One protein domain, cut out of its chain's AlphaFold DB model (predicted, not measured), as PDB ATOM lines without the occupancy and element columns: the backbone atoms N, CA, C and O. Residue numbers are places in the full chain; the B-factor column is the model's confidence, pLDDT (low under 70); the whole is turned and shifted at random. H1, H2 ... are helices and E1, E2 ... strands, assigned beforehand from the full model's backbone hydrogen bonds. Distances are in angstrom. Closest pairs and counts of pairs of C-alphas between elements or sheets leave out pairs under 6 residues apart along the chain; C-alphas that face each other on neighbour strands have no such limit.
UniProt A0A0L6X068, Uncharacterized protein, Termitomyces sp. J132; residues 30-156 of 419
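What this domain is: This is residues 30 to 156 of the 419 residues of an uncharacterized protein of Termitomyces sp. J132 (UniProt A0A0L6X068). Picture a long helical hairpin, H1 and H2, with a small three-stranded sheet packed over one end of it and a short helix, H3, packed on H1 at that same end. The sheet meets residues 56 to 66 of H1 and residues 112 to 119 of H2, and the hairpin makes the long axis. The printed part has 127 residues, with three named strands and then three named helices, in the order E1 E2 E3 H1 H2 H3; the sheet runs E1 - E2 - E3, antiparallel throughout, and the class is mostly helix. The whole is only just loose, close to compact, with a radius of gyration of the C-alphas of 17.0 A, and it spans 53 by 35 by 28 A.

Where its parts are: Find C-alpha 30 at (210.741, 105.726, 117.211), where E1 begins; it ends at residue 33. E2 follows at residues 39 to 45, 18.3 A long, and E3 at residues 48 to 53, 16.5 A long. H1 takes residues 56 to 85; follow it over 43.9 A to C-alpha 85 at (241.835, 91.646, 124.244). H2 comes back over residues 91 to 121, 44.6 A long. H3, residues 138 to 148, ends at C-alpha 148, (218.928, 116.737, 134.706).

How they stand to each other: Begin with the sheet, a meander, each strand the antiparallel neighbour of the one before. Look for N 31 and O 40, 2.8 A apart, between E1 and E2, and for N 43 and O 50, 2.8 A apart, between E2 and E3; both pairs are hairpins. H1 and H2 lie on the same face of this sheet, two layers, helices on one face. H1 has a height over the sheet of 13.0 A and runs slantwise to the strands, at 51 degrees to E1 on the local plane. H2, at a height of 12.2 A, runs across them, at 83 degrees to E3 on the local plane. In their helical hairpin H1 and H2 touch, closest at the C-alphas of Ala 72 and His 101, 5.0 A apart, with a shallow tilt of 30 degrees, opposite ways. H3 touches residues 58 to 62 of H1 alone, closest at the C-alphas of Trp 61 and Leu 140, 6.4 A apart; it is not on the sheet. In H2 and H3 every O i to N i+4 pair is within hydrogen-bond range; in H1, 25 of 26 are.

The domain as a whole: The two C-alphas farthest apart, those of Arg 86 and Gln 125, are 53.8 A apart. The printed part has no cut. The link from H2 to H3, residues 122 to 137, is long; within it residues 129 to 130 pair, parallel, with residues 52 to 53 of E3. Mean pLDDT of the printed part is 88.5, and residues 46 to 47 are under 70.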
ATOM      1  N   LEU A  30     211.171 104.332 117.134       88.81
ATOM      2  CA  LEU A  30     210.741 105.726 117.211       88.81
ATOM      3  C   LEU A  30     210.921 106.382 115.834       88.81
ATOM      4  O   LEU A  30     212.025 106.394 115.291       88.81
ATOM      5  N   GLY A  31     209.835 106.904 115.267       89.19
ATOM      6  CA  GLY A  31     209.868 107.720 114.056       89.19
ATOM      7  C   GLY A  31     210.477 109.109 114.297       89.19
ATOM      8  O   GLY A  31     210.700 109.497 115.448       89.19
ATOM      9  N   PRO A  32     210.739 109.880 113.227       90.31
ATOM     10  CA  PRO A  32     211.162 111.270 113.359       90.31
ATOM     11  C   PRO A  32     210.077 112.112 114.061       90.31
ATOM     12  O   PRO A  32     208.890 111.785 113.949       90.31
ATOM     13  N   PRO A  33     210.461 113.194 114.763       90.88
ATOM     14  CA  PRO A  33     209.502 114.143 115.314       90.88
ATOM     15  C   PRO A  33     208.742 114.866 114.194       90.88
ATOM     16  O   PRO A  33     209.316 115.191 113.152       90.88
ATOM     17  N   ASP A  34     207.458 115.134 114.422       90.81
ATOM     18  CA  ASP A  34     206.651 116.017 113.583       90.81
ATOM     19  C   ASP A  34     206.927 117.507 113.877       90.81
ATOM     20  O   ASP A  34     207.790 117.857 114.686       90.81
ATOM     21  N   SER A  35     206.201 118.407 113.207       89.25
ATOM     22  CA  SER A  35     206.326 119.863 113.376       89.25
ATOM     23  C   SER A  35     206.030 120.370 114.792       89.25
ATOM     24  O   SER A  35     206.415 121.485 115.126       89.25
ATOM     25  N   GLU A  36     205.358 119.568 115.621       87.56
ATOM     26  CA  GLU A  36     205.052 119.861 117.027       87.56
ATOM     27  C   GLU A  36     206.027 119.133 117.979       87.56
ATOM     28  O   GLU A  36     205.849 119.137 119.196       87.56
ATOM     29  N   GLY A  37     207.070 118.485 117.447       89.56
ATOM     30  CA  GLY A  37     208.044 117.708 118.215       89.56
ATOM     31  C   GLY A  37     207.542 116.334 118.670       89.56
ATOM     32  O   GLY A  37     208.243 115.653 119.416       89.56
ATOM     33  N   ARG A  38     206.352 115.897 118.234       92.38
ATOM     34  CA  ARG A  38     205.791 114.594 118.616       92.38
ATOM     35  C   ARG A  38     206.347 113.484 117.741       92.38
ATOM     36  O   ARG A  38     206.340 113.586 116.516       92.38
ATOM     37  N   CYS A  39     206.740 112.380 118.354       93.06
ATOM     38  CA  CYS A  39     207.233 111.200 117.659       93.06
ATOM     39  C   CYS A  39     206.154 110.113 117.574       93.06
ATOM     40  O   CYS A  39     205.365 109.911 118.501       93.06
ATOM     41  N   VAL A  40     206.160 109.353 116.479       93.25
ATOM     42  CA  VAL A  40     205.356 108.129 116.351       93.25
ATOM     43  C   VAL A  40     206.187 106.939 116.824       93.25
ATOM     44  O   VAL A  40     207.201 106.611 116.211       93.25
ATOM     45  N   LEU A  41     205.766 106.283 117.902       92.25
ATOM     46  CA  LEU A  41     206.370 105.053 118.408       92.25
ATOM     47  C   LEU A  41     205.629 103.834 117.843       92.25
ATOM     48  O   LEU A  41     204.428 103.671 118.046       92.25
ATOM     49  N   GLN A  42     206.353 102.959 117.146       90.25
ATOM     50  CA  GLN A  42     205.827 101.700 116.611       90.25
ATOM     51  C   GLN A  42     205.954 100.571 117.642       90.25
ATOM     52  O   GLN A  42     206.988  99.904 117.714       90.25
ATOM     53  N   LEU A  43     204.912 100.340 118.439       86.81
ATOM     54  CA  LEU A  43     204.845  99.245 119.407       86.81
ATOM     55  C   LEU A  43     204.682  97.901 118.682       86.81
ATOM     56  O   LEU A  43     203.729  97.705 117.930       86.81
ATOM     57  N   ARG A  44     205.598  96.955 118.923       81.81
ATOM     58  CA  ARG A  44     205.464  95.569 118.448       81.81
ATOM     59  C   ARG A  44     204.612  94.787 119.442       81.81
ATOM     60  O   ARG A  44     205.096  94.463 120.524       81.81
ATOM     61  N   VAL A  45     203.382  94.478 119.052       74.69
ATOM     62  CA  VAL A  45     202.406  93.721 119.848       74.69
ATOM     63  C   VAL A  45     202.067  92.406 119.138       74.69
ATOM     64  O   VAL A  45     202.534  92.150 118.030       74.69
ATOM     65  N   GLN A  46     201.248  91.549 119.744       66.25
ATOM     66  CA  GLN A  46     200.660  90.413 119.031       66.25
ATOM     67  C   GLN A  46     199.141  90.597 118.938       66.25
ATOM     68  O   GLN A  46     198.522  90.787 119.986       66.25
ATOM     69  N   PRO A  47     198.524  90.550 117.738       65.50
ATOM     70  CA  PRO A  47     199.125  90.361 116.411       65.50
ATOM     71  C   PRO A  47     199.437  91.693 115.686       65.50
ATOM     72  O   PRO A  47     198.533  92.328 115.146       65.50
ATOM     73  N   GLY A  48     200.712  92.104 115.597       80.94
ATOM     74  CA  GLY A  48     201.162  93.117 114.624       80.94
ATOM     75  C   GLY A  48     202.009  94.272 115.173       80.94
ATOM     76  O   GLY A  48     202.851  94.109 116.055       80.94
ATOM     77  N   VAL A  49     201.831  95.464 114.600       85.44
ATOM     78  CA  VAL A  49     202.532  96.688 115.016       85.44
ATOM     79  C   VAL A  49     201.514  97.812 115.157       85.44
ATOM     80  O   VAL A  49     200.791  98.109 114.209       85.44
ATOM     81  N   LEU A  50     201.468  98.445 116.328       86.69
ATOM     82  CA  LEU A  50     200.600  99.589 116.601       86.69
ATOM     83  C   LEU A  50     201.433 100.869 116.612       86.69
ATOM     84  O   LEU A  50     202.419 100.978 117.338       86.69
ATOM     85  N   ALA A  51     201.039 101.844 115.800       90.19
ATOM     86  CA  ALA A  51     201.643 103.168 115.794       90.19
ATOM     87  C   ALA A  51     200.924 104.062 116.811       90.19
ATOM     88  O   ALA A  51     199.742 104.355 116.643       90.19
ATOM     89  N   VAL A  52     201.647 104.505 117.841       91.31
ATOM     90  CA  VAL A  52     201.166 105.468 118.840       91.31
ATOM     91  C   VAL A  52     201.918 106.776 118.651       91.31
ATOM     92  O   VAL A  52     203.145 106.805 118.747       91.31
ATOM     93  N   ARG A  53     201.206 107.871 118.384       93.69
ATOM     94  CA  ARG A  53     201.799 109.209 118.418       93.69
ATOM     95  C   ARG A  53     201.861 109.661 119.871       93.69
ATOM     96  O   ARG A  53     200.827 109.838 120.510       93.69
ATOM     97  N   LEU A  54     203.074 109.807 120.385       93.94
ATOM     98  CA  LEU A  54     203.321 110.271 121.745       93.94
ATOM     99  C   LEU A  54     203.068 111.783 121.841       93.94
ATOM    100  O   LEU A  54     203.229 112.505 120.856       93.94
ATOM    101  N   ASN A  55     202.725 112.277 123.031       94.69
ATOM    102  CA  ASN A  55     202.712 113.717 123.280       94.69
ATOM    103  C   ASN A  55     204.143 114.295 123.265       94.69
ATOM    104  O   ASN A  55     205.132 113.550 123.241       94.69
ATOM    105  N   HIS A  56     204.273 115.623 123.246       93.81
ATOM    106  CA  HIS A  56     205.570 116.301 123.101       93.81
ATOM    107  C   HIS A  56     206.576 115.870 124.191       93.81
ATOM    108  O   HIS A  56     207.684 115.427 123.889       93.81
ATOM    109  N   LYS A  57     206.150 115.887 125.464       93.75
ATOM    110  CA  LYS A  57     206.986 115.500 126.614       93.75
ATOM    111  C   LYS A  57     207.435 114.039 126.534       93.75
ATOM    112  O   LYS A  57     208.623 113.751 126.653       93.75
ATOM    113  N   ALA A  58     206.501 113.114 126.304       94.00
ATOM    114  CA  ALA A  58     206.800 111.688 126.209       94.00
ATOM    115  C   ALA A  58     207.716 111.369 125.015       94.00
ATOM    116  O   ALA A  58     208.588 110.508 125.134       94.00
ATOM    117  N   SER A  59     207.570 112.092 123.898       94.25
ATOM    118  CA  SER A  59     208.449 111.980 122.725       94.25
ATOM    119  C   SER A  59     209.899 112.320 123.067       94.25
ATOM    120  O   SER A  59     210.806 111.544 122.758       94.25
ATOM    121  N   ASP A  60     210.119 113.438 123.761       94.19
ATOM    122  CA  ASP A  60     211.451 113.858 124.194       94.19
ATOM    123  C   ASP A  60     212.059 112.918 125.231       94.19
ATOM    124  O   ASP A  60     213.208 112.490 125.086       94.19
ATOM    125  N   TRP A  61     211.290 112.534 126.248       94.75
ATOM    126  CA  TRP A  61     211.773 111.643 127.301       94.75
ATOM    127  C   TRP A  61     212.138 110.259 126.751       94.75
ATOM    128  O   TRP A  61     213.180 109.708 127.112       94.75
ATOM    129  N   TYR A  62     211.337 109.718 125.825       93.38
ATOM    130  CA  TYR A  62     211.635 108.447 125.161       93.38
ATOM    131  C   TYR A  62     212.864 108.543 124.251       93.38
ATOM    132  O   TYR A  62     213.695 107.636 124.236       93.38
ATOM    133  N   ARG A  63     213.022 109.654 123.519       93.38
ATOM    134  CA  ARG A  63     214.199 109.918 122.676       93.38
ATOM    135  C   ARG A  63     215.488 109.976 123.501       93.38
ATOM    136  O   ARG A  63     216.509 109.429 123.085       93.38
ATOM    137  N   ILE A  64     215.441 110.599 124.679       93.75
ATOM    138  CA  ILE A  64     216.573 110.647 125.610       93.75
ATOM    139  C   ILE A  64     216.874 109.248 126.172       93.75
ATOM    140  O   ILE A  64     218.040 108.846 126.173       93.75
ATOM    141  N   LEU A  65     215.846 108.487 126.567       93.06
ATOM    142  CA  LEU A  65     215.986 107.107 127.046       93.06
ATOM    143  C   LEU A  65     216.616 106.181 125.996       93.06
ATOM    144  O   LEU A  65     217.602 105.512 126.296       93.06
ATOM    145  N   ASP A  66     216.102 106.154 124.763       90.94
ATOM    146  CA  ASP A  66     216.669 105.324 123.690       90.94
ATOM    147  C   ASP A  66     218.117 105.744 123.369       90.94
ATOM    148  O   ASP A  66     218.993 104.904 123.149       90.94
ATOM    149  N   GLY A  67     218.414 107.046 123.457       92.06
ATOM    150  CA  GLY A  67     219.774 107.572 123.403       92.06
ATOM    151  C   GLY A  67     220.692 107.019 124.503       92.06
ATOM    152  O   GLY A  67     221.831 106.653 124.201       92.06
ATOM    153  N   GLU A  68     220.225 106.931 125.753       92.25
ATOM    154  CA  GLU A  68     220.991 106.338 126.862       92.25
ATOM    155  C   GLU A  68     221.146 104.818 126.727       92.25
ATOM    156  O   GLU A  68     222.256 104.318 126.909       92.25
ATOM    157  N   VAL A  69     220.099 104.080 126.333       90.44
ATOM    158  CA  VAL A  69     220.184 102.630 126.049       90.44
ATOM    159  C   VAL A  69     221.295 102.366 125.028       90.44
ATOM    160  O   VAL A  69     222.191 101.551 125.261       90.44
ATOM    161  N   ASN A  70     221.308 103.117 123.922       90.31
ATOM    162  CA  ASN A  70     222.333 102.993 122.885       90.31
ATOM    163  C   ASN A  70     223.744 103.382 123.376       90.31
ATOM    164  O   ASN A  70     224.727 102.739 122.986       90.31
ATOM    165  N   ARG A  71     223.874 104.396 124.247       91.44
ATOM    166  CA  ARG A  71     225.155 104.767 124.882       91.44
ATOM    167  C   ARG A  71     225.667 103.666 125.807       91.44
ATOM    168  O   ARG A  71     226.813 103.238 125.649       91.44
ATOM    169  N   ALA A  72     224.825 103.162 126.706       89.38
ATOM    170  CA  ALA A  72     225.160 102.076 127.619       89.38
ATOM    171  C   ALA A  72     225.547 100.801 126.848       89.38
ATOM    172  O   ALA A  72     226.603 100.226 127.099       89.38
ATOM    173  N   LEU A  73     224.793 100.436 125.804       89.06
ATOM    174  CA  LEU A  73     225.107  99.302 124.928       89.06
ATOM    175  C   LEU A  73     226.476  99.455 124.244       89.06
ATOM    176  O   LEU A  73     227.218  98.480 124.094       89.06
ATOM    177  N   LYS A  74     226.832 100.674 123.816       90.69
ATOM    178  CA  LYS A  74     228.142 100.977 123.218       90.69
ATOM    179  C   LYS A  74     229.275 100.851 124.241       90.69
ATOM    180  O   LYS A  74     230.335 100.330 123.881       90.69
ATOM    181  N   LEU A  75     229.062 101.278 125.486       88.75
ATOM    182  CA  LEU A  75     230.022 101.116 126.581       88.75
ATOM    183  C   LEU A  75     230.221  99.635 126.923       88.75
ATOM    184  O   LEU A  75     231.344  99.153 126.809       88.75
ATOM    185  N   THR A  76     229.153  98.875 127.178       87.81
ATOM    186  CA  THR A  76     229.211  97.422 127.427       87.81
ATOM    187  C   THR A  76     229.934  96.675 126.299       87.81
ATOM    188  O   THR A  76     230.886  95.930 126.532       87.81
ATOM    189  N   LYS A  77     229.603  96.962 125.029       88.00
ATOM    190  CA  LYS A  77     230.325  96.414 123.862       88.00
ATOM    191  C   LYS A  77     231.799  96.842 123.791       88.00
ATOM    192  O   LYS A  77     232.576  96.219 123.065       88.00
ATOM    193  N   THR A  78     232.201  97.921 124.455       89.06
ATOM    194  CA  THR A  78     233.599  98.374 124.527       89.06
ATOM    195  C   THR A  78     234.355  97.613 125.613       89.06
ATOM    196  O   THR A  78     235.426  97.078 125.318       89.06
ATOM    197  N   TYR A  79     233.774  97.449 126.805       86.94
ATOM    198  CA  TYR A  79     234.349  96.619 127.870       86.94
ATOM    199  C   TYR A  79     234.472  95.148 127.464       86.94
ATOM    200  O   TYR A  79     235.548  94.577 127.612       86.94
ATOM    201  N   TRP A  80     233.474  94.560 126.794       85.31
ATOM    202  CA  TRP A  80     233.588  93.200 126.242       85.31
ATOM    203  C   TRP A  80     234.744  93.043 125.238       85.31
ATOM    204  O   TRP A  80     235.400  91.999 125.192       85.31
ATOM    205  N   ARG A  81     235.030  94.074 124.426       87.12
ATOM    206  CA  ARG A  81     236.183  94.059 123.506       87.12
ATOM    207  C   ARG A  81     237.508  94.192 124.255       87.12
ATOM    208  O   ARG A  81     238.451  93.502 123.882       87.12
ATOM    209  N   LYS A  82     237.573  95.031 125.296       89.06
ATOM    210  CA  LYS A  82     238.733  95.146 126.197       89.06
ATOM    211  C   LYS A  82     239.021  93.827 126.918       89.06
ATOM    212  O   LYS A  82     240.135  93.323 126.815       89.06
ATOM    213  N   ALA A  83     237.999  93.217 127.524       85.56
ATOM    214  CA  ALA A  83     238.059  91.915 128.189       85.56
ATOM    215  C   ALA A  83     238.649  90.836 127.273       85.56
ATOM    216  O   ALA A  83     239.636  90.186 127.611       85.56
ATOM    217  N   ARG A  84     238.100  90.703 126.055       86.69
ATOM    218  CA  ARG A  84     238.573  89.726 125.062       86.69
ATOM    219  C   ARG A  84     240.012  89.983 124.597       86.69
ATOM    220  O   ARG A  84     240.696  89.037 124.225       86.69
ATOM    221  N   ARG A  85     240.463  91.240 124.599       91.69
ATOM    222  CA  ARG A  85     241.835  91.646 124.244       91.69
ATOM    223  C   ARG A  85     242.802  91.639 125.433       91.69
ATOM    224  O   ARG A  85     243.978  91.899 125.219       91.69
ATOM    225  N   ARG A  86     242.320  91.371 126.656       82.44
ATOM    226  CA  ARG A  86     243.070  91.508 127.921       82.44
ATOM    227  C   ARG A  86     243.732  92.889 128.090       82.44
ATOM    228  O   ARG A  86     244.781  93.000 128.710       82.44
ATOM    229  N   GLN A  87     243.114  93.933 127.536       76.44
ATOM    230  CA  GLN A  87     243.631  95.303 127.552       76.44
ATOM    231  C   GLN A  87     242.847  96.144 128.560       76.44
ATOM    232  O   GLN A  87     241.657  96.379 128.336       76.44
ATOM    233  N   ASP A  88     243.511  96.609 129.624       82.88
ATOM    234  CA  ASP A  88     242.993  97.550 130.634       82.88
ATOM    235  C   ASP A  88     241.533  97.264 131.024       82.88
ATOM    236  O   ASP A  88     240.643  98.125 130.929       82.88
ATOM    237  N   TYR A  89     241.270  95.993 131.339       90.19
ATOM    238  CA  TYR A  89     239.932  95.487 131.611       90.19
ATOM    239  C   TYR A  89     239.587  95.663 133.088       90.19
ATOM    240  O   TYR A  89     239.978  94.867 133.938       90.19
ATOM    241  N   ASP A  90     238.803  96.699 133.363       87.38
ATOM    242  CA  ASP A  90     238.117  96.865 134.636       87.38
ATOM    243  C   ASP A  90     236.826  96.027 134.634       87.38
ATOM    244  O   ASP A  90     235.836  96.358 133.970       87.38
ATOM    245  N   ALA A  91     236.856  94.918 135.377       86.69
ATOM    246  CA  ALA A  91     235.721  94.014 135.538       86.69
ATOM    247  C   ALA A  91     234.557  94.639 136.320       86.69
ATOM    248  O   ALA A  91     233.405  94.246 136.119       86.69
ATOM    249  N   ARG A  92     234.840  95.608 137.199       86.12
ATOM    250  CA  ARG A  92     233.822  96.279 138.002       86.12
ATOM    251  C   ARG A  92     233.069  97.303 137.163       86.12
ATOM    252  O   ARG A  92     231.840  97.297 137.168       86.12
ATOM    253  N   ALA A  93     233.791  98.109 136.388       86.19
ATOM    254  CA  ALA A  93     233.179  99.034 135.441       86.19
ATOM    255  C   ALA A  93     232.364  98.298 134.359       86.19
ATOM    256  O   ALA A  93     231.258  98.733 134.046       86.19
ATOM    257  N   ASP A  94     232.847  97.158 133.836       87.19
ATOM    258  CA  ASP A  94     232.058  96.291 132.937       87.19
ATOM    259  C   ASP A  94     230.719  95.892 133.573       87.19
ATOM    260  O   ASP A  94     229.669  96.065 132.953       87.19
ATOM    261  N   GLN A  95     230.736  95.431 134.829       86.38
ATOM    262  CA  GLN A  95     229.521  95.063 135.553       86.38
ATOM    263  C   GLN A  95     228.571  96.255 135.749       86.38
ATOM    264  O   GLN A  95     227.404  96.155 135.371       86.38
ATOM    265  N   ASP A  96     229.036  97.380 136.303       85.69
ATOM    266  CA  ASP A  96     228.168  98.540 136.564       85.69
ATOM    267  C   ASP A  96     227.587  99.125 135.243       85.69
ATOM    268  O   ASP A  96     226.454  99.613 135.230       85.69
ATOM    269  N   HIS A  97     228.294  99.013 134.106       87.19
ATOM    270  CA  HIS A  97     227.758  99.358 132.777       87.19
ATOM    271  C   HIS A  97     226.772  98.323 132.215       87.19
ATOM    272  O   HIS A  97     225.779  98.715 131.594       87.19
ATOM    273  N   MET A  98     227.005  97.023 132.424       86.00
ATOM    274  CA  MET A  98     226.052  95.972 132.050       86.00
ATOM    275  C   MET A  98     224.725  96.135 132.800       86.00
ATOM    276  O   MET A  98     223.668  96.042 132.182       86.00
ATOM    277  N   GLU A  99     224.773  96.420 134.102       87.44
ATOM    278  CA  GLU A  99     223.583  96.644 134.933       87.44
ATOM    279  C   GLU A  99     222.819  97.902 134.517       87.44
ATOM    280  O   GLU A  99     221.599  97.866 134.391       87.44
ATOM    281  N   LEU A 100     223.532  99.005 134.250       89.38
ATOM    282  CA  LEU A 100     222.922 100.234 133.744       89.38
ATOM    283  C   LEU A 100     222.219  99.996 132.401       89.38
ATOM    284  O   LEU A 100     221.104 100.471 132.207       89.38
ATOM    285  N   HIS A 101     222.852  99.260 131.484       89.06
ATOM    286  CA  HIS A 101     222.244  98.902 130.204       89.06
ATOM    287  C   HIS A 101     220.963  98.074 130.391       89.06
ATOM    288  O   HIS A 101     219.941  98.392 129.790       89.06
ATOM    289  N   GLU A 102     221.012  97.046 131.240       87.56
ATOM    290  CA  GLU A 102     219.864  96.191 131.554       87.56
ATOM    291  C   GLU A 102     218.717  96.994 132.194       87.56
ATOM    292  O   GLU A 102     217.576  96.906 131.750       87.56
ATOM    293  N   TRP A 103     219.014  97.861 133.166       89.19
ATOM    294  CA  TRP A 103     218.018  98.720 133.816       89.19
ATOM    295  C   TRP A 103     217.361  99.709 132.837       89.19
ATOM    296  O   TRP A 103     216.141  99.886 132.856       89.19
ATOM    297  N   LEU A 104     218.143 100.325 131.942       91.00
ATOM    298  CA  LEU A 104     217.621 101.214 130.895       91.00
ATOM    299  C   LEU A 104     216.739 100.456 129.888       91.00
ATOM    300  O   LEU A 104     215.713 100.983 129.452       91.00
ATOM    301  N   GLN A 105     217.100  99.218 129.543       88.69
ATOM    302  CA  GLN A 105     216.298  98.359 128.671       88.69
ATOM    303  C   GLN A 105     214.969  97.973 129.344       88.69
ATOM    304  O   GLN A 105     213.909  98.151 128.748       88.69
ATOM    305  N   GLN A 106     214.990  97.582 130.622       88.25
ATOM    306  CA  GLN A 106     213.774  97.311 131.401       88.25
ATOM    307  C   GLN A 106     212.880  98.555 131.556       88.25
ATOM    308  O   GLN A 106     211.655  98.447 131.505       88.25
ATOM    309  N   LEU A 107     213.461  99.754 131.684       90.12
ATOM    310  CA  LEU A 107     212.722 101.022 131.681       90.12
ATOM    311  C   LEU A 107     212.046 101.288 130.321       90.12
ATOM    312  O   LEU A 107     210.892 101.729 130.278       90.12
ATOM    313  N   LYS A 108     212.719 100.971 129.207       89.38
ATOM    314  CA  LYS A 108     212.138 101.033 127.856       89.38
ATOM    315  C   LYS A 108     210.973 100.048 127.715       89.38
ATOM    316  O   LYS A 108     209.897 100.444 127.264       89.38
ATOM    317  N   ASP A 109     211.139  98.808 128.169       87.38
ATOM    318  CA  ASP A 109     210.094  97.778 128.127       87.38
ATOM    319  C   ASP A 109     208.889  98.118 129.021       87.38
ATOM    320  O   ASP A 109     207.748  98.032 128.554       87.38
ATOM    321  N   LYS A 110     209.117  98.629 130.243       89.62
ATOM    322  CA  LYS A 110     208.066  99.177 131.126       89.62
ATOM    323  C   LYS A 110     207.297 100.311 130.449       89.62
ATOM    324  O   LYS A 110     206.078 100.375 130.572       89.62
ATOM    325  N   THR A 111     207.985 101.181 129.705       91.19
ATOM    326  CA  THR A 111     207.335 102.265 128.951       91.19
ATOM    327  C   THR A 111     206.367 101.722 127.905       91.19
ATOM    328  O   THR A 111     205.232 102.180 127.818       91.19
ATOM    329  N   MET A 112     206.792 100.724 127.129       88.88
ATOM    330  CA  MET A 112     205.959 100.150 126.072       88.88
ATOM    331  C   MET A 112     204.748  99.417 126.634       88.88
ATOM    332  O   MET A 112     203.637  99.664 126.177       88.88
ATOM    333  N   SER A 113     204.925  98.607 127.679       88.62
ATOM    334  CA  SER A 113     203.789  97.924 128.303       88.62
ATOM    335  C   SER A 113     202.867  98.856 129.096       88.62
ATOM    336  O   SER A 113     201.685  98.560 129.241       88.62
ATOM    337  N   HIS A 114     203.344 100.027 129.528       90.88
ATOM    338  CA  HIS A 114     202.469 101.078 130.050       90.88
ATOM    339  C   HIS A 114     201.619 101.732 128.946       90.88
ATOM    340  O   HIS A 114     200.430 101.947 129.152       90.88
ATOM    341  N   LEU A 115     202.186 101.988 127.762       91.50
ATOM    342  CA  LEU A 115     201.421 102.476 126.605       91.50
ATOM    343  C   LEU A 115     200.391 101.439 126.127       91.50
ATOM    344  O   LEU A 115     199.234 101.792 125.921       91.50
ATOM    345  N   GLU A 116     200.778 100.161 126.038       88.75
ATOM    346  CA  GLU A 116     199.865  99.041 125.753       88.75
ATOM    347  C   GLU A 116     198.689  99.013 126.754       88.75
ATOM    348  O   GLU A 116     197.534  98.885 126.346       88.75
ATOM    349  N   LEU A 117     198.957  99.207 128.053       90.94
ATOM    350  CA  LEU A 117     197.933  99.265 129.103       90.94
ATOM    351  C   LEU A 117     196.996 100.480 128.962       90.94
ATOM    352  O   LEU A 117     195.784 100.330 129.105       90.94
ATOM    353  N   LEU A 118     197.528 101.669 128.658       91.81
ATOM    354  CA  LEU A 118     196.725 102.882 128.434       91.81
ATOM    355  C   LEU A 118     195.786 102.734 127.223       91.81
ATOM    356  O   LEU A 118     194.650 103.208 127.255       91.81
ATOM    357  N   MET A 119     196.228 102.028 126.178       90.06
ATOM    358  CA  MET A 119     195.396 101.687 125.018       90.06
ATOM    359  C   MET A 119     194.314 100.658 125.380       90.06
ATOM    360  O   MET A 119     193.162 100.823 124.988       90.06
ATOM    361  N   GLN A 120     194.646  99.623 126.163       89.50
ATOM    362  CA  GLN A 120     193.676  98.624 126.644       89.50
ATOM    363  C   GLN A 120     192.615  99.225 127.577       89.50
ATOM    364  O   GLN A 120     191.459  98.808 127.542       89.50
ATOM    365  N   LYS A 121     192.992 100.215 128.394       91.19
ATOM    366  CA  LYS A 121     192.090 100.945 129.296       91.19
ATOM    367  C   LYS A 121     191.210 101.977 128.571       91.19
ATOM    368  O   LYS A 121     190.228 102.438 129.145       91.19
ATOM    369  N   GLY A 122     191.536 102.320 127.322       89.00
ATOM    370  CA  GLY A 122     190.837 103.344 126.538       89.00
ATOM    371  C   GLY A 122     191.245 104.786 126.863       89.00
ATOM    372  O   GLY A 122     190.626 105.713 126.346       89.00
ATOM    373  N   ASP A 123     192.292 104.980 127.674       90.31
ATOM    374  CA  ASP A 123     192.861 106.301 127.977       90.31
ATOM    375  C   ASP A 123     193.545 106.905 126.734       90.31
ATOM    376  O   ASP A 123     193.489 108.109 126.500       90.31
ATOM    377  N   ILE A 124     194.154 106.052 125.900       90.06
ATOM    378  CA  ILE A 124     194.596 106.396 124.542       90.06
ATOM    379  C   ILE A 124     193.581 105.797 123.568       90.06
ATOM    380  O   ILE A 124     193.555 104.583 123.351       90.06
ATOM    381  N   GLN A 125     192.731 106.650 122.995       86.31
ATOM    382  CA  GLN A 125     191.673 106.226 122.076       86.31
ATOM    383  C   GLN A 125     192.226 105.768 120.713       86.31
ATOM    384  O   GLN A 125     193.401 105.969 120.405       86.31
ATOM    385  N   GLY A 126     191.375 105.069 119.952       77.62
ATOM    386  CA  GLY A 126     191.729 104.205 118.816       77.62
ATOM    387  C   GLY A 126     192.383 104.870 117.590       77.62
ATOM    388  O   GLY A 126     192.701 106.052 117.613       77.62
ATOM    389  N   PRO A 127     192.596 104.112 116.493       80.00
ATOM    390  CA  PRO A 127     193.394 104.558 115.349       80.00
ATOM    391  C   PRO A 127     192.908 105.885 114.723       80.00
ATOM    392  O   PRO A 127     191.744 105.962 114.329       80.00
ATOM    393  N   PRO A 128     193.785 106.896 114.538       83.50
ATOM    394  CA  PRO A 128     195.193 106.935 114.942       83.50
ATOM    395  C   PRO A 128     195.347 107.099 116.461       83.50
ATOM    396  O   PRO A 128     194.816 108.044 117.033       83.50
ATOM    397  N   TYR A 129     196.134 106.229 117.105       89.94
ATOM    398  CA  TYR A 129     196.367 106.315 118.549       89.94
ATOM    399  C   TYR A 129     197.167 107.578 118.886       89.94
ATOM    400  O   TYR A 129     198.381 107.638 118.673       89.94
ATOM    401  N   MET A 130     196.470 108.587 119.400       91.56
ATOM    402  CA  MET A 130     197.026 109.867 119.830       91.56
ATOM    403  C   MET A 130     197.097 109.876 121.353       91.56
ATOM    404  O   MET A 130     196.065 109.797 122.015       91.56
ATOM    405  N   MET A 131     198.300 109.972 121.915       92.44
ATOM    406  CA  MET A 131     198.483 110.147 123.353       92.44
ATOM    407  C   MET A 131     198.084 111.584 123.754       92.44
ATOM    408  O   MET A 131     198.702 112.521 123.243       92.44
ATOM    409  N   PRO A 132     197.101 111.776 124.653       92.62
ATOM    410  CA  PRO A 132     196.732 113.091 125.182       92.62
ATOM    411  C   PRO A 132     197.882 113.793 125.927       92.62
ATOM    412  O   PRO A 132     198.780 113.137 126.463       92.62
ATOM    413  N   ASP A 133     197.856 115.128 125.986       91.75
ATOM    414  CA  ASP A 133     198.896 115.945 126.638       91.75
ATOM    415  C   ASP A 133     198.811 115.955 128.180       91.75
ATOM    416  O   ASP A 133     199.796 116.275 128.850       91.75
ATOM    417  N   ASP A 134     197.655 115.600 128.747       91.69
ATOM    418  CA  ASP A 134     197.424 115.442 130.190       91.69
ATOM    419  C   ASP A 134     197.931 114.094 130.734       91.69
ATOM    420  O   ASP A 134     198.245 113.987 131.922       91.69
ATOM    421  N   ILE A 135     198.085 113.082 129.872       91.81
ATOM    422  CA  ILE A 135     198.660 111.791 130.257       91.81
ATOM    423  C   ILE A 135     200.185 111.910 130.359       91.81
ATOM    424  O   ILE A 135     200.887 112.238 129.401       91.81
ATOM    425  N   GLU A 136     200.724 111.574 131.531       91.19
ATOM    426  CA  GLU A 136     202.157 111.638 131.814       91.19
ATOM    427  C   GLU A 136     202.731 110.268 132.198       91.19
ATOM    428  O   GLU A 136     202.226 109.579 133.083       91.19
ATOM    429  N   ILE A 137     203.858 109.897 131.582       91.69
ATOM    430  CA  ILE A 137     204.618 108.695 131.943       91.69
ATOM    431  C   ILE A 137     205.529 109.028 133.137       91.69
ATOM    432  O   ILE A 137     206.713 109.335 132.982       91.69
ATOM    433  N   THR A 138     204.968 108.988 134.347       89.88
ATOM    434  CA  THR A 138     205.590 109.479 135.598       89.88
ATOM    435  C   THR A 138     206.984 108.908 135.891       89.88
ATOM    436  O   THR A 138     207.869 109.613 136.381       89.88
ATOM    437  N   PHE A 139     207.226 107.635 135.567       89.81
ATOM    438  CA  PHE A 139     208.530 106.996 135.765       89.81
ATOM    439  C   PHE A 139     209.588 107.451 134.744       89.81
ATOM    440  O   PHE A 139     210.776 107.456 135.073       89.81
ATOM    441  N   LEU A 140     209.184 107.901 133.545       92.25
ATOM    442  CA  LEU A 140     210.086 108.596 132.622       92.25
ATOM    443  C   LEU A 140     210.413 110.001 133.128       92.25
ATOM    444  O   LEU A 140     211.583 110.374 133.097       92.25
ATOM    445  N   ARG A 141     209.434 110.742 133.673       92.69
ATOM    446  CA  ARG A 141     209.712 112.034 134.319       92.69
ATOM    447  C   ARG A 141     210.785 111.882 135.396       92.69
ATOM    448  O   ARG A 141     211.787 112.582 135.339       92.69
ATOM    449  N   LYS A 142     210.645 110.914 136.309       89.44
ATOM    450  CA  LYS A 142     211.651 110.639 137.356       89.44
ATOM    451  C   LYS A 142     213.031 110.265 136.804       89.44
ATOM    452  O   LYS A 142     214.048 110.592 137.414       89.44
ATOM    453  N   PHE A 143     213.095 109.580 135.661       92.25
ATOM    454  CA  PHE A 143     214.353 109.310 134.959       92.25
ATOM    455  C   PHE A 143     215.010 110.604 134.451       92.25
ATOM    456  O   PHE A 143     216.176 110.845 134.769       92.25
ATOM    457  N   ILE A 144     214.248 111.467 133.775       93.75
ATOM    458  CA  ILE A 144     214.724 112.759 133.258       93.75
ATOM    459  C   ILE A 144     215.086 113.730 134.388       93.75
ATOM    460  O   ILE A 144     216.141 114.351 134.333       93.75
ATOM    461  N   GLU A 145     214.286 113.815 135.454       92.25
ATOM    462  CA  GLU A 145     214.594 114.599 136.658       92.25
ATOM    463  C   GLU A 145     215.920 114.148 137.289       92.25
ATOM    464  O   GLU A 145     216.759 114.984 137.627       92.25
ATOM    465  N   ARG A 146     216.165 112.835 137.416       88.69
ATOM    466  CA  ARG A 146     217.452 112.320 137.919       88.69
ATOM    467  C   ARG A 146     218.615 112.699 136.997       88.69
ATOM    468  O   ARG A 146     219.653 113.125 137.494       88.69
ATOM    469  N   GLN A 147     218.436 112.586 135.682       87.06
ATOM    470  CA  GLN A 147     219.459 112.910 134.684       87.06
ATOM    471  C   GLN A 147     219.791 114.412 134.652       87.06
ATOM    472  O   GLN A 147     220.965 114.776 134.662       87.06
ATOM    473  N   ALA A 148     218.776 115.281 134.686       88.44
ATOM    474  CA  ALA A 148     218.928 116.737 134.706       88.44
ATOM    475  C   ALA A 148     219.625 117.237 135.984       88.44
ATOM    476  O   ALA A 148     220.440 118.152 135.924       88.44
ATOM    477  N   ASN A 149     219.366 116.590 137.125       88.62
ATOM    478  CA  ASN A 149     220.057 116.860 138.389       88.62
ATOM    479  C   ASN A 149     221.460 116.218 138.479       88.62
ATOM    480  O   ASN A 149     222.102 116.304 139.524       88.62
ATOM    481  N   GLY A 150     221.936 115.528 137.433       83.88
ATOM    482  CA  GLY A 150     223.226 114.829 137.438       83.88
ATOM    483  C   GLY A 150     223.310 113.650 138.419       83.88
ATOM    484  O   GLY A 150     224.406 113.190 138.733       83.88
ATOM    485  N   ILE A 151     222.171 113.154 138.917       85.19
ATOM    486  CA  ILE A 151     222.106 112.073 139.906       85.19
ATOM    487  C   ILE A 151     222.306 110.730 139.185       85.19
ATOM    488  O   ILE A 151     221.480 110.373 138.335       85.19
ATOM    489  N   PRO A 152     223.335 109.934 139.541       83.44
ATOM    490  CA  PRO A 152     223.550 108.618 138.950       83.44
ATOM    491  C   PRO A 152     222.310 107.729 139.072       83.44
ATOM    492  O   PRO A 152     221.707 107.629 140.140       83.44
ATOM    493  N   HIS A 153     221.931 107.047 137.989       84.00
ATOM    494  CA  HIS A 153     220.788 106.130 138.022       84.00
ATOM    495  C   HIS A 153     221.051 104.894 138.895       84.00
ATOM    496  O   HIS A 153     220.131 104.430 139.562       84.00
ATOM    497  N   ASN A 154     222.301 104.413 138.948       81.62
ATOM    498  CA  ASN A 154     222.710 103.297 139.803       81.62
ATOM    499  C   ASN A 154     222.635 103.692 141.294       81.62
ATOM    500  O   ASN A 154     223.393 104.574 141.712       81.62
ATOM    501  N   PRO A 155     221.794 103.038 142.124       79.94
ATOM    502  CA  PRO A 155     221.677 103.338 143.550       79.94
ATOM    503  C   PRO A 155     222.995 103.264 144.328       79.94
ATOM    504  O   PRO A 155     223.198 104.064 145.239       79.94
ATOM    505  N   ARG A 156     223.926 102.383 143.935       77.12
ATOM    506  CA  ARG A 156     225.253 102.273 144.572       77.12
ATOM    507  C   ARG A 156     226.075 103.548 144.441       77.12
ATOM    508  O   ARG A 156     226.826 103.889 145.343       77.12
TER     509      ARG A 156